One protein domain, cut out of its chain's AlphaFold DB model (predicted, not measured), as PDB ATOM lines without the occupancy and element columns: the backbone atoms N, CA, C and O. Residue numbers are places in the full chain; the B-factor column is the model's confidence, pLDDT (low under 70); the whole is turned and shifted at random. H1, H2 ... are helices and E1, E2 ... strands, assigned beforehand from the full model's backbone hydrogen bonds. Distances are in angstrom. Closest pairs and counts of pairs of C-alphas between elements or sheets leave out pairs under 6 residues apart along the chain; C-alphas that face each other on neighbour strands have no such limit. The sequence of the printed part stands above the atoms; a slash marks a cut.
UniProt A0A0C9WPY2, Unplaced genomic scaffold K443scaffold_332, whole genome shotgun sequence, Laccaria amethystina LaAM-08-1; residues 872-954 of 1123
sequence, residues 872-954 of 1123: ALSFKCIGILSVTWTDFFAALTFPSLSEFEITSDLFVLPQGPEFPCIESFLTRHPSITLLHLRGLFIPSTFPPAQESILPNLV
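AT A GLANCE: This is residues 872 to 954 of the 1123 residues of an uncharacterized protein of Laccaria amethystina LaAM-08-1 (UniProt A0A0C9WPY2). A small wall of three side-by-side parallel strands, E1, E2 and E3, has two short helices, H1 and H2, side by side to one side of it, and a wide unnamed loop, residues 934 to 954, swings out beyond H2. The 83 printed residues run E1 H1 E2 H2 E3, a mixed class with under half in named elements. The whole is compact, radius of gyration of the C-alphas 12.6 A, spanning 33 by 28 by 24 A.

HOW THE PARTS SIT: E2, residues 899 to 904, is parallel to edge strands E1, 872 to 877, with N 875 to O 901 2.8 A, and E3, 930 to 933, with N 902 to O 932 2.9 A. H1, residues 882 to 890, and H2, 915 to 923, touch, closest at C-alphas Thr 886 and Cys 917, 5.5 A, at a shallow tilt of 12 degrees, the same way. Neither is on the sheet, H2 only just, with 4 pairs of C-alphas within 10 A. Every O i to N i+4 pair in H1 and H2 is within hydrogen-bond range. E1, H1, E2 and E2, H2, E3 are strand-helix-strand units, parallel neighbour strands joined through a helix, with right-handed crossovers.

IN THESE COORDINATES: E1, 16.8 A long, begins at C-alpha 872 (105.928, 176.000, 56.268); E2 is 17.2 A, H1 12.4 A, H2 12.3 A; E3, 10.3 A, ends at C-alpha 933 (118.266, 170.702, 52.199).

THE WHOLE: The farthest C-alphas, Phe 907 and Glu 947, are 34.9 A apart. The printed part has no cut and no long link between named elements. pLDDT is under 70 at residues 906 to 910.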
ATOM      1  N   ALA A 872     105.219 177.188  56.743       98.56
ATOM      2  CA  ALA A 872     105.928 176.000  56.268       98.56
ATOM      3  C   ALA A 872     105.837 175.838  54.749       98.56
ATOM      4  O   ALA A 872     104.748 175.862  54.167       98.56
ATOM      5  N   LEU A 873     106.983 175.619  54.108       98.06
ATOM      6  CA  LEU A 873     107.081 175.453  52.663       98.06
ATOM      7  C   LEU A 873     107.998 174.280  52.324       98.06
ATOM      8  O   LEU A 873     109.117 174.205  52.824       98.06
ATOM      9  N   SER A 874     107.529 173.370  51.470       97.81
ATOM     10  CA  SER A 874     108.289 172.176  51.093       97.81
ATOM     11  C   SER A 874     108.207 171.889  49.597       97.81
ATOM     12  O   SER A 874     107.113 171.860  49.031       97.81
ATOM     13  N   PHE A 875     109.350 171.636  48.961       95.44
ATOM     14  CA  PHE A 875     109.461 171.337  47.533       95.44
ATOM     15  C   PHE A 875     110.176 170.017  47.264       95.44
ATOM     16  O   PHE A 875     111.088 169.613  47.991       95.44
ATOM     17  N   LYS A 876     109.793 169.382  46.153       91.94
ATOM     18  CA  LYS A 876     110.511 168.242  45.584       91.94
ATOM     19  C   LYS A 876     111.050 168.577  44.190       91.94
ATOM     20  O   LYS A 876     110.273 168.811  43.268       91.94
ATOM     21  N   CYS A 877     112.370 168.624  44.053       83.94
ATOM     22  CA  CYS A 877     113.116 168.979  42.851       83.94
ATOM     23  C   CYS A 877     113.211 167.787  41.907       83.94
ATOM     24  O   CYS A 877     114.092 166.950  42.058       83.94
ATOM     25  N   ILE A 878     112.308 167.685  40.937       78.69
ATOM     26  CA  ILE A 878     112.400 166.642  39.915       78.69
ATOM     27  C   ILE A 878     111.999 167.245  38.570       78.69
ATOM     28  O   ILE A 878     110.979 167.920  38.474       78.69
ATOM     29  N   GLY A 879     112.824 167.054  37.537       77.44
ATOM     30  CA  GLY A 879     112.453 167.348  36.147       77.44
ATOM     31  C   GLY A 879     112.205 168.822  35.786       77.44
ATOM     32  O   GLY A 879     111.719 169.092  34.689       77.44
ATOM     33  N   ILE A 880     112.527 169.778  36.666       85.94
ATOM     34  CA  ILE A 880     112.383 171.222  36.417       85.94
ATOM     35  C   ILE A 880     113.750 171.838  36.099       85.94
ATOM     36  O   ILE A 880     114.734 171.589  36.797       85.94
ATOM     37  N   LEU A 881     113.803 172.673  35.059       87.00
ATOM     38  CA  LEU A 881     115.022 173.367  34.643       87.00
ATOM     39  C   LEU A 881     115.505 174.355  35.718       87.00
ATOM     40  O   LEU A 881     114.702 175.085  36.299       87.00
ATOM     41  N   SER A 882     116.827 174.446  35.909       87.81
ATOM     42  CA  SER A 882     117.466 175.371  36.868       87.81
ATOM     43  C   SER A 882     116.987 176.823  36.709       87.81
ATOM     44  O   SER A 882     116.616 177.469  37.686       87.81
ATOM     45  N   VAL A 883     116.883 177.324  35.469       89.12
ATOM     46  CA  VAL A 883     116.423 178.700  35.196       89.12
ATOM     47  C   VAL A 883     115.020 178.976  35.746       89.12
ATOM     48  O   VAL A 883     114.776 180.037  36.313       89.12
ATOM     49  N   THR A 884     114.113 177.998  35.656       90.69
ATOM     50  CA  THR A 884     112.749 178.126  36.179       90.69
ATOM     51  C   THR A 884     112.758 178.263  37.695       90.69
ATOM     52  O   THR A 884     111.990 179.054  38.232       90.69
ATOM     53  N   TRP A 885     113.651 177.550  38.387       93.50
ATOM     54  CA  TRP A 885     113.820 177.696  39.829       93.50
ATOM     55  C   TRP A 885     114.357 179.065  40.229       93.50
ATOM     56  O   TRP A 885     113.880 179.636  41.206       93.50
ATOM     57  N   THR A 886     115.334 179.589  39.487       92.19
ATOM     58  CA  THR A 886     115.898 180.922  39.729       92.19
ATOM     59  C   THR A 886     114.821 181.995  39.652       92.19
ATOM     60  O   THR A 886     114.651 182.755  40.606       92.19
ATOM     61  N   ASP A 887     114.036 182.004  38.576       91.69
ATOM     62  CA  ASP A 887     112.934 182.954  38.413       91.69
ATOM     63  C   ASP A 887     111.848 182.744  39.481       91.69
ATOM     64  O   ASP A 887     111.323 183.707  40.047       91.69
ATOM     65  N   PHE A 888     111.541 181.483  39.800       94.50
ATOM     66  CA  PHE A 888     110.534 181.120  40.791       94.50
ATOM     67  C   PHE A 888     110.894 181.624  42.193       94.50
ATOM     68  O   PHE A 888     110.106 182.345  42.798       94.50
ATOM     69  N   PHE A 889     112.082 181.309  42.714       95.56
ATOM     70  CA  PHE A 889     112.492 181.747  44.052       95.56
ATOM     71  C   PHE A 889     112.793 183.246  44.130       95.56
ATOM     72  O   PHE A 889     112.597 183.849  45.188       95.56
ATOM     73  N   ALA A 890     113.242 183.874  43.037       94.50
ATOM     74  CA  ALA A 890     113.419 185.325  42.977       94.50
ATOM     75  C   ALA A 890     112.092 186.084  43.148       94.50
ATOM     76  O   ALA A 890     112.082 187.188  43.690       94.50
ATOM     77  N   ALA A 891     110.973 185.487  42.729       94.69
ATOM     78  CA  ALA A 891     109.644 186.085  42.812       94.69
ATOM     79  C   ALA A 891     108.950 185.922  44.182       94.69
ATOM     80  O   ALA A 891     107.825 186.408  44.345       94.69
ATOM     81  N   LEU A 892     109.572 185.232  45.146       95.88
ATOM     82  CA  LEU A 892     108.944 184.821  46.405       95.88
ATOM     83  C   LEU A 892     109.634 185.418  47.644       95.88
ATOM     84  O   LEU A 892     110.859 185.361  47.782       95.88
ATOM     85  N   THR A 893     108.808 185.922  48.568       95.06
ATOM     86  CA  THR A 893     109.203 186.445  49.884       95.06
ATOM     87  C   THR A 893     108.138 186.071  50.920       95.06
ATOM     88  O   THR A 893     106.955 186.328  50.699       95.06
ATOM     89  N   PHE A 894     108.556 185.501  52.050       97.12
ATOM     90  CA  PHE A 894     107.691 184.935  53.089       97.12
ATOM     91  C   PHE A 894     108.126 185.392  54.493       97.12
ATOM     92  O   PHE A 894     108.895 184.697  55.160       97.12
ATOM     93  N   PRO A 895     107.659 186.551  54.991       95.00
ATOM     94  CA  PRO A 895     108.132 187.113  56.263       95.00
ATOM     95  C   PRO A 895     108.010 186.163  57.468       95.00
ATOM     96  O   PRO A 895     108.849 186.184  58.372       95.00
ATOM     97  N   SER A 896     106.991 185.300  57.469       96.75
ATOM     98  CA  SER A 896     106.663 184.388  58.572       96.75
ATOM     99  C   SER A 896     107.164 182.949  58.388       96.75
ATOM    100  O   SER A 896     106.801 182.085  59.185       96.75
ATOM    101  N   LEU A 897     107.996 182.677  57.376       98.44
ATOM    102  CA  LEU A 897     108.470 181.326  57.071       98.44
ATOM    103  C   LEU A 897     109.377 180.778  58.181       98.44
ATOM    104  O   LEU A 897     110.511 181.218  58.344       98.44
ATOM    105  N   SER A 898     108.887 179.781  58.917       98.19
ATOM    106  CA  SER A 898     109.609 179.127  60.012       98.19
ATOM    107  C   SER A 898     110.157 177.751  59.636       98.19
ATOM    108  O   SER A 898     111.117 177.296  60.258       98.19
ATOM    109  N   GLU A 899     109.568 177.079  58.647       98.56
ATOM    110  CA  GLU A 899     109.984 175.757  58.177       98.56
ATOM    111  C   GLU A 899     110.183 175.776  56.660       98.56
ATOM    112  O   GLU A 899     109.270 176.119  55.907       98.56
ATOM    113  N   PHE A 900     111.369 175.382  56.205       98.44
ATOM    114  CA  PHE A 900     111.670 175.272  54.783       98.44
ATOM    115  C   PHE A 900     112.302 173.922  54.463       98.44
ATOM    116  O   PHE A 900     113.284 173.513  55.083       98.44
ATOM    117  N   GLU A 901     111.744 173.240  53.469       97.94
ATOM    118  CA  GLU A 901     112.238 171.962  52.979       97.94
ATOM    119  C   GLU A 901     112.368 171.968  51.459       97.94
ATOM    120  O   GLU A 901     111.469 172.365  50.720       97.94
ATOM    121  N   ILE A 902     113.497 171.471  50.976       95.75
ATOM    122  CA  ILE A 902     113.694 171.185  49.566       95.75
ATOM    123  C   ILE A 902     114.467 169.876  49.430       95.75
ATOM    124  O   ILE A 902     115.522 169.676  50.034       95.75
ATOM    125  N   THR A 903     113.874 168.945  48.689       92.19
ATOM    126  CA  THR A 903     114.357 167.566  48.546       92.19
ATOM    127  C   THR A 903     114.381 167.158  47.076       92.19
ATOM    128  O   THR A 903     113.613 167.703  46.294       92.19
ATOM    129  N   SER A 904     115.208 166.196  46.675       87.25
ATOM    130  CA  SER A 904     115.119 165.538  45.359       87.25
ATOM    131  C   SER A 904     114.863 164.039  45.526       87.25
ATOM    132  O   SER A 904     115.158 163.470  46.579       87.25
ATOM    133  N   ASP A 905     114.280 163.407  44.504       73.62
ATOM    134  CA  ASP A 905     114.129 161.950  44.471       73.62
ATOM    135  C   ASP A 905     115.450 161.247  44.157       73.62
ATOM    136  O   ASP A 905     116.236 161.692  43.327       73.62
ATOM    137  N   LEU A 906     115.628 160.083  44.780       58.66
ATOM    138  CA  LEU A 906     116.868 159.300  44.829       58.66
ATOM    139  C   LEU A 906     117.398 158.829  43.455       58.66
ATOM    140  O   LEU A 906     118.520 158.360  43.370       58.66
ATOM    141  N   PHE A 907     116.629 158.922  42.366       59.22
ATOM    142  CA  PHE A 907     116.943 158.218  41.109       59.22
ATOM    143  C   PHE A 907     117.201 159.113  39.892       59.22
ATOM    144  O   PHE A 907     117.352 158.595  38.785       59.22
ATOM    145  N   VAL A 908     117.216 160.439  40.043       52.28
ATOM    146  CA  VAL A 908     117.309 161.351  38.891       52.28
ATOM    147  C   VAL A 908     118.553 162.225  39.002       52.28
ATOM    148  O   VAL A 908     118.854 162.751  40.068       52.28
ATOM    149  N   LEU A 909     119.271 162.368  37.878       59.59
ATOM    150  CA  LEU A 909     120.389 163.304  37.699       59.59
ATOM    151  C   LEU A 909     120.071 164.664  38.346       59.59
ATOM    152  O   LEU A 909     118.923 165.102  38.233       59.59
ATOM    153  N   PRO A 910     121.057 165.350  38.957       58.41
ATOM    154  CA  PRO A 910     120.839 166.600  39.678       58.41
ATOM    155  C   PRO A 910     120.345 167.700  38.729       58.41
ATOM    156  O   PRO A 910     121.118 168.448  38.136       58.41
ATOM    157  N   GLN A 911     119.027 167.782  38.570       71.88
ATOM    158  CA  GLN A 911     118.311 168.896  37.968       71.88
ATOM    159  C   GLN A 911     117.476 169.528  39.077       71.88
ATOM    160  O   GLN A 911     116.458 168.989  39.504       71.88
ATOM    161  N   GLY A 912     117.960 170.652  39.592       83.62
ATOM    162  CA  GLY A 912     117.369 171.377  40.707       83.62
ATOM    163  C   GLY A 912     117.820 172.837  40.703       83.62
ATOM    164  O   GLY A 912     118.503 173.258  39.765       83.62
ATOM    165  N   PRO A 913     117.432 173.622  41.718       90.25
ATOM    166  CA  PRO A 913     117.905 174.991  41.868       90.25
ATOM    167  C   PRO A 913     119.423 175.020  42.057       90.25
ATOM    168  O   PRO A 913     119.988 174.234  42.819       90.25
ATOM    169  N   GLU A 914     120.077 175.965  41.389       91.69
ATOM    170  CA  GLU A 914     121.488 176.257  41.622       91.69
ATOM    171  C   GLU A 914     121.715 176.874  43.009       91.69
ATOM    172  O   GLU A 914     120.854 177.564  43.562       91.69
ATOM    173  N   PHE A 915     122.918 176.677  43.549       93.62
ATOM    174  CA  PHE A 915     123.292 177.177  44.872       93.62
ATOM    175  C   PHE A 915     123.011 178.682  45.088       93.62
ATOM    176  O   PHE A 915     122.376 179.001  46.094       93.62
ATOM    177  N   PRO A 916     123.370 179.616  44.175       94.06
ATOM    178  CA  PRO A 916     123.119 181.047  44.386       94.06
ATOM    179  C   PRO A 916     121.635 181.391  44.551       94.06
ATOM    180  O   PRO A 916     121.281 182.348  45.236       94.06
ATOM    181  N   CYS A 917     120.755 180.601  43.932       93.38
ATOM    182  CA  CYS A 917     119.315 180.753  44.076       93.38
ATOM    183  C   CYS A 917     118.863 180.400  45.502       93.38
ATOM    184  O   CYS A 917     118.141 181.176  46.134       93.38
ATOM    185  N   ILE A 918     119.356 179.277  46.039       95.50
ATOM    186  CA  ILE A 918     119.081 178.837  47.412       95.50
ATOM    187  C   ILE A 918     119.667 179.809  48.433       95.50
ATOM    188  O   ILE A 918     118.951 180.232  49.336       95.50
ATOM    189  N   GLU A 919     120.927 180.215  48.275       95.56
ATOM    190  CA  GLU A 919     121.574 181.201  49.149       95.56
ATOM    191  C   GLU A 919     120.762 182.500  49.205       95.56
ATOM    192  O   GLU A 919     120.362 182.948  50.281       95.56
ATOM    193  N   SER A 920     120.436 183.063  48.037       95.00
ATOM    194  CA  SER A 920     119.652 184.294  47.932       95.00
ATOM    195  C   SER A 920     118.280 184.168  48.598       95.00
ATOM    196  O   SER A 920     117.807 185.118  49.227       95.00
ATOM    197  N   PHE A 921     117.635 183.004  48.471       96.69
ATOM    198  CA  PHE A 921     116.371 182.729  49.139       96.69
ATOM    199  C   PHE A 921     116.544 182.666  50.660       96.69
ATOM    200  O   PHE A 921     115.819 183.360  51.364       96.69
ATOM    201  N   LEU A 922     117.511 181.912  51.186       96.75
ATOM    202  CA  LEU A 922     117.720 181.779  52.634       96.75
ATOM    203  C   LEU A 922     118.054 183.121  53.301       96.75
ATOM    204  O   LEU A 922     117.481 183.434  54.341       96.75
ATOM    205  N   THR A 923     118.877 183.966  52.672       95.19
ATOM    206  CA  THR A 923     119.208 185.307  53.191       95.19
ATOM    207  C   THR A 923     117.984 186.219  53.330       95.19
ATOM    208  O   THR A 923     117.952 187.083  54.205       95.19
ATOM    209  N   ARG A 924     116.942 186.034  52.506       95.69
ATOM    210  CA  ARG A 924     115.684 186.795  52.624       95.69
ATOM    211  C   ARG A 924     114.774 186.311  53.761       95.69
ATOM    212  O   ARG A 924     113.815 187.011  54.078       95.69
ATOM    213  N   HIS A 925     115.054 185.155  54.369       97.31
ATOM    214  CA  HIS A 925     114.152 184.477  55.309       97.31
ATOM    215  C   HIS A 925     114.841 184.095  56.640       97.31
ATOM    216  O   HIS A 925     114.912 182.917  56.990       97.31
ATOM    217  N   PRO A 926     115.306 185.074  57.441       96.44
ATOM    218  CA  PRO A 926     116.004 184.816  58.710       96.44
ATOM    219  C   PRO A 926     115.104 184.248  59.829       96.44
ATOM    220  O   PRO A 926     115.590 183.911  60.912       96.44
ATOM    221  N   SER A 927     113.788 184.164  59.608       97.25
ATOM    222  CA  SER A 927     112.805 183.579  60.530       97.25
ATOM    223  C   SER A 927     112.783 182.045  60.519       97.25
ATOM    224  O   SER A 927     112.154 181.455  61.398       97.25
ATOM    225  N   ILE A 928     113.492 181.390  59.589       98.50
ATOM    226  CA  ILE A 928     113.525 179.926  59.489       98.50
ATOM    227  C   ILE A 928     114.150 179.309  60.750       98.50
ATOM    228  O   ILE A 928     115.286 179.596  61.125       98.50
ATOM    229  N   THR A 929     113.394 178.401  61.364       98.38
ATOM    230  CA  THR A 929     113.767 177.614  62.549       98.38
ATOM    231  C   THR A 929     114.037 176.144  62.221       98.38
ATOM    232  O   THR A 929     114.818 175.497  62.920       98.38
ATOM    233  N   LEU A 930     113.440 175.618  61.147       98.50
ATOM    234  CA  LEU A 930     113.643 174.257  60.654       98.50
ATOM    235  C   LEU A 930     114.013 174.301  59.172       98.50
ATOM    236  O   LEU A 930     113.240 174.797  58.355       98.50
ATOM    237  N   LEU A 931     115.183 173.763  58.832       98.38
ATOM    238  CA  LEU A 931     115.711 173.775  57.470       98.38
ATOM    239  C   LEU A 931     116.108 172.374  57.004       98.38
ATOM    240  O   LEU A 931     116.962 171.735  57.622       98.38
ATOM    241  N   HIS A 932     115.524 171.923  55.894       97.50
ATOM    242  CA  HIS A 932     115.839 170.656  55.234       97.50
ATOM    243  C   HIS A 932     116.358 170.890  53.800       97.50
ATOM    244  O   HIS A 932     115.601 171.347  52.948       97.50
ATOM    245  N   LEU A 933     117.622 170.550  53.517       95.69
ATOM    246  CA  LEU A 933     118.266 170.702  52.199       95.69
ATOM    247  C   LEU A 933     118.879 169.365  51.735       95.69
ATOM    248  O   LEU A 933     120.011 169.045  52.101       95.69
ATOM    249  N   ARG A 934     118.147 168.562  50.954       91.31
ATOM    250  CA  ARG A 934     118.623 167.249  50.459       91.31
ATOM    251  C   ARG A 934     118.491 167.122  48.941       91.31
ATOM    252  O   ARG A 934     117.534 167.621  48.359       91.31
ATOM    253  N   GLY A 935     119.401 166.394  48.305       87.12
ATOM    254  CA  GLY A 935     119.361 166.096  46.873       87.12
ATOM    255  C   GLY A 935     119.510 167.336  45.991       87.12
ATOM    256  O   GLY A 935     118.919 167.413  44.915       87.12
ATOM    257  N   LEU A 936     120.227 168.347  46.482       90.12
ATOM    258  CA  LEU A 936     120.487 169.586  45.753       90.12
ATOM    259  C   LEU A 936     121.821 169.506  45.016       90.12
ATOM    260  O   LEU A 936     122.713 168.753  45.391       90.12
ATOM    261  N   PHE A 937     121.989 170.353  44.001       88.12
ATOM    262  CA  PHE A 937     123.287 170.507  43.357       88.12
ATOM    263  C   PHE A 937     124.319 171.063  44.352       88.12
ATOM    264  O   PHE A 937     124.052 172.041  45.059       88.12
ATOM    265  N   ILE A 938     125.501 170.444  44.395       88.00
ATOM    266  CA  ILE A 938     126.615 170.847  45.258       88.00
ATOM    267  C   ILE A 938     127.663 171.539  44.374       88.00
ATOM    268  O   ILE A 938     128.232 170.892  43.492       88.00
ATOM    269  N   PRO A 939     127.922 172.847  44.554       85.69
ATOM    270  CA  PRO A 939     128.993 173.521  43.835       85.69
ATOM    271  C   PRO A 939     130.359 172.982  44.279       85.69
ATOM    272  O   PRO A 939     130.549 172.620  45.437       85.69
ATOM    273  N   SER A 940     131.343 172.993  43.374       83.62
ATOM    274  CA  SER A 940     132.721 172.581  43.687       83.62
ATOM    275  C   SER A 940     133.379 173.449  44.764       83.62
ATOM    276  O   SER A 940     134.256 172.985  45.487       83.62
ATOM    277  N   THR A 941     132.961 174.710  44.878       86.12
ATOM    278  CA  THR A 941     133.391 175.630  45.933       86.12
ATOM    279  C   THR A 941     132.214 176.480  46.388       86.12
ATOM    280  O   THR A 941     131.576 177.137  45.560       86.12
ATOM    281  N   PHE A 942     131.966 176.518  47.693       89.19
ATOM    282  CA  PHE A 942     130.997 177.432  48.292       89.19
ATOM    283  C   PHE A 942     131.633 178.811  48.525       89.19
ATOM    284  O   PHE A 942     132.795 178.882  48.939       89.19
ATOM    285  N   PRO A 943     130.907 179.917  48.286       88.94
ATOM    286  CA  PRO A 943     131.334 181.217  48.781       88.94
ATOM    287  C   PRO A 943     131.301 181.233  50.323       88.94
ATOM    288  O   PRO A 943     130.544 180.467  50.925       88.94
ATOM    289  N   PRO A 944     132.091 182.101  50.983       83.94
ATOM    290  CA  PRO A 944     132.019 182.263  52.433       83.94
ATOM    291  C   PRO A 944     130.590 182.608  52.858       83.94
ATOM    292  O   PRO A 944     129.989 183.517  52.280       83.94
ATOM    293  N   ALA A 945     130.052 181.905  53.857       82.62
ATOM    294  CA  ALA A 945     128.731 182.234  54.372       82.62
ATOM    295  C   ALA A 945     128.732 183.653  54.951       82.62
ATOM    296  O   ALA A 945     129.646 184.051  55.680       82.62
ATOM    297  N   GLN A 946     127.692 184.421  54.631       81.25
ATOM    298  CA  GLN A 946     127.452 185.702  55.287       81.25
ATOM    299  C   GLN A 946     127.234 185.469  56.790       81.25
ATOM    300  O   GLN A 946     126.685 184.448  57.206       81.25
ATOM    301  N   GLU A 947     127.684 186.399  57.630       80.31
ATOM    302  CA  GLU A 947     127.490 186.263  59.073       80.31
ATOM    303  C   GLU A 947     125.991 186.278  59.404       80.31
ATOM    304  O   GLU A 947     125.255 187.165  58.969       80.31
ATOM    305  N   SER A 948     125.539 185.306  60.204       82.69
ATOM    306  CA  SER A 948     124.174 185.230  60.750       82.69
ATOM    307  C   SER A 948     123.027 185.153  59.721       82.69
ATOM    308  O   SER A 948     121.984 185.766  59.931       82.69
ATOM    309  N   ILE A 949     123.167 184.377  58.633       92.31
ATOM    310  CA  ILE A 949     122.082 184.190  57.635       92.31
ATOM    311  C   ILE A 949     120.783 183.684  58.295       92.31
ATOM    312  O   ILE A 949     119.702 184.170  57.973       92.31
ATOM    313  N   LEU A 950     120.877 182.727  59.230       95.88
ATOM    314  CA  LEU A 950     119.724 182.071  59.868       95.88
ATOM    315  C   LEU A 950     119.862 182.044  61.405       95.88
ATOM    316  O   LEU A 950     120.076 180.984  61.996       95.88
ATOM    317  N   PRO A 951     119.734 183.193  62.090       95.19
ATOM    318  CA  PRO A 951     120.042 183.305  63.521       95.19
ATOM    319  C   PRO A 951     119.078 182.509  64.421       95.19
ATOM    320  O   PRO A 951     119.425 182.142  65.547       95.19
ATOM    321  N   ASN A 952     117.873 182.218  63.923       96.88
ATOM    322  CA  ASN A 952     116.819 181.509  64.648       96.88
ATOM    323  C   ASN A 952     116.775 180.002  64.344       96.88
ATOM    324  O   ASN A 952     115.852 179.324  64.794       96.88
ATOM    325  N   LEU A 953     117.729 179.468  63.574       97.88
ATOM    326  CA  LEU A 953     117.698 178.070  63.158       97.88
ATOM    327  C   LEU A 953     117.883 177.135  64.359       97.88
ATOM    328  O   LEU A 953     118.927 177.149  65.000       97.88
ATOM    329  N   VAL A 954     116.876 176.303  64.635       97.94
ATOM    330  CA  VAL A 954     116.854 175.327  65.738       97.94
ATOM    331  C   VAL A 954     117.193 173.927  65.242       97.94
ATOM    332  O   VAL A 954     117.897 173.182  65.927       97.94
TER     333      VAL A 954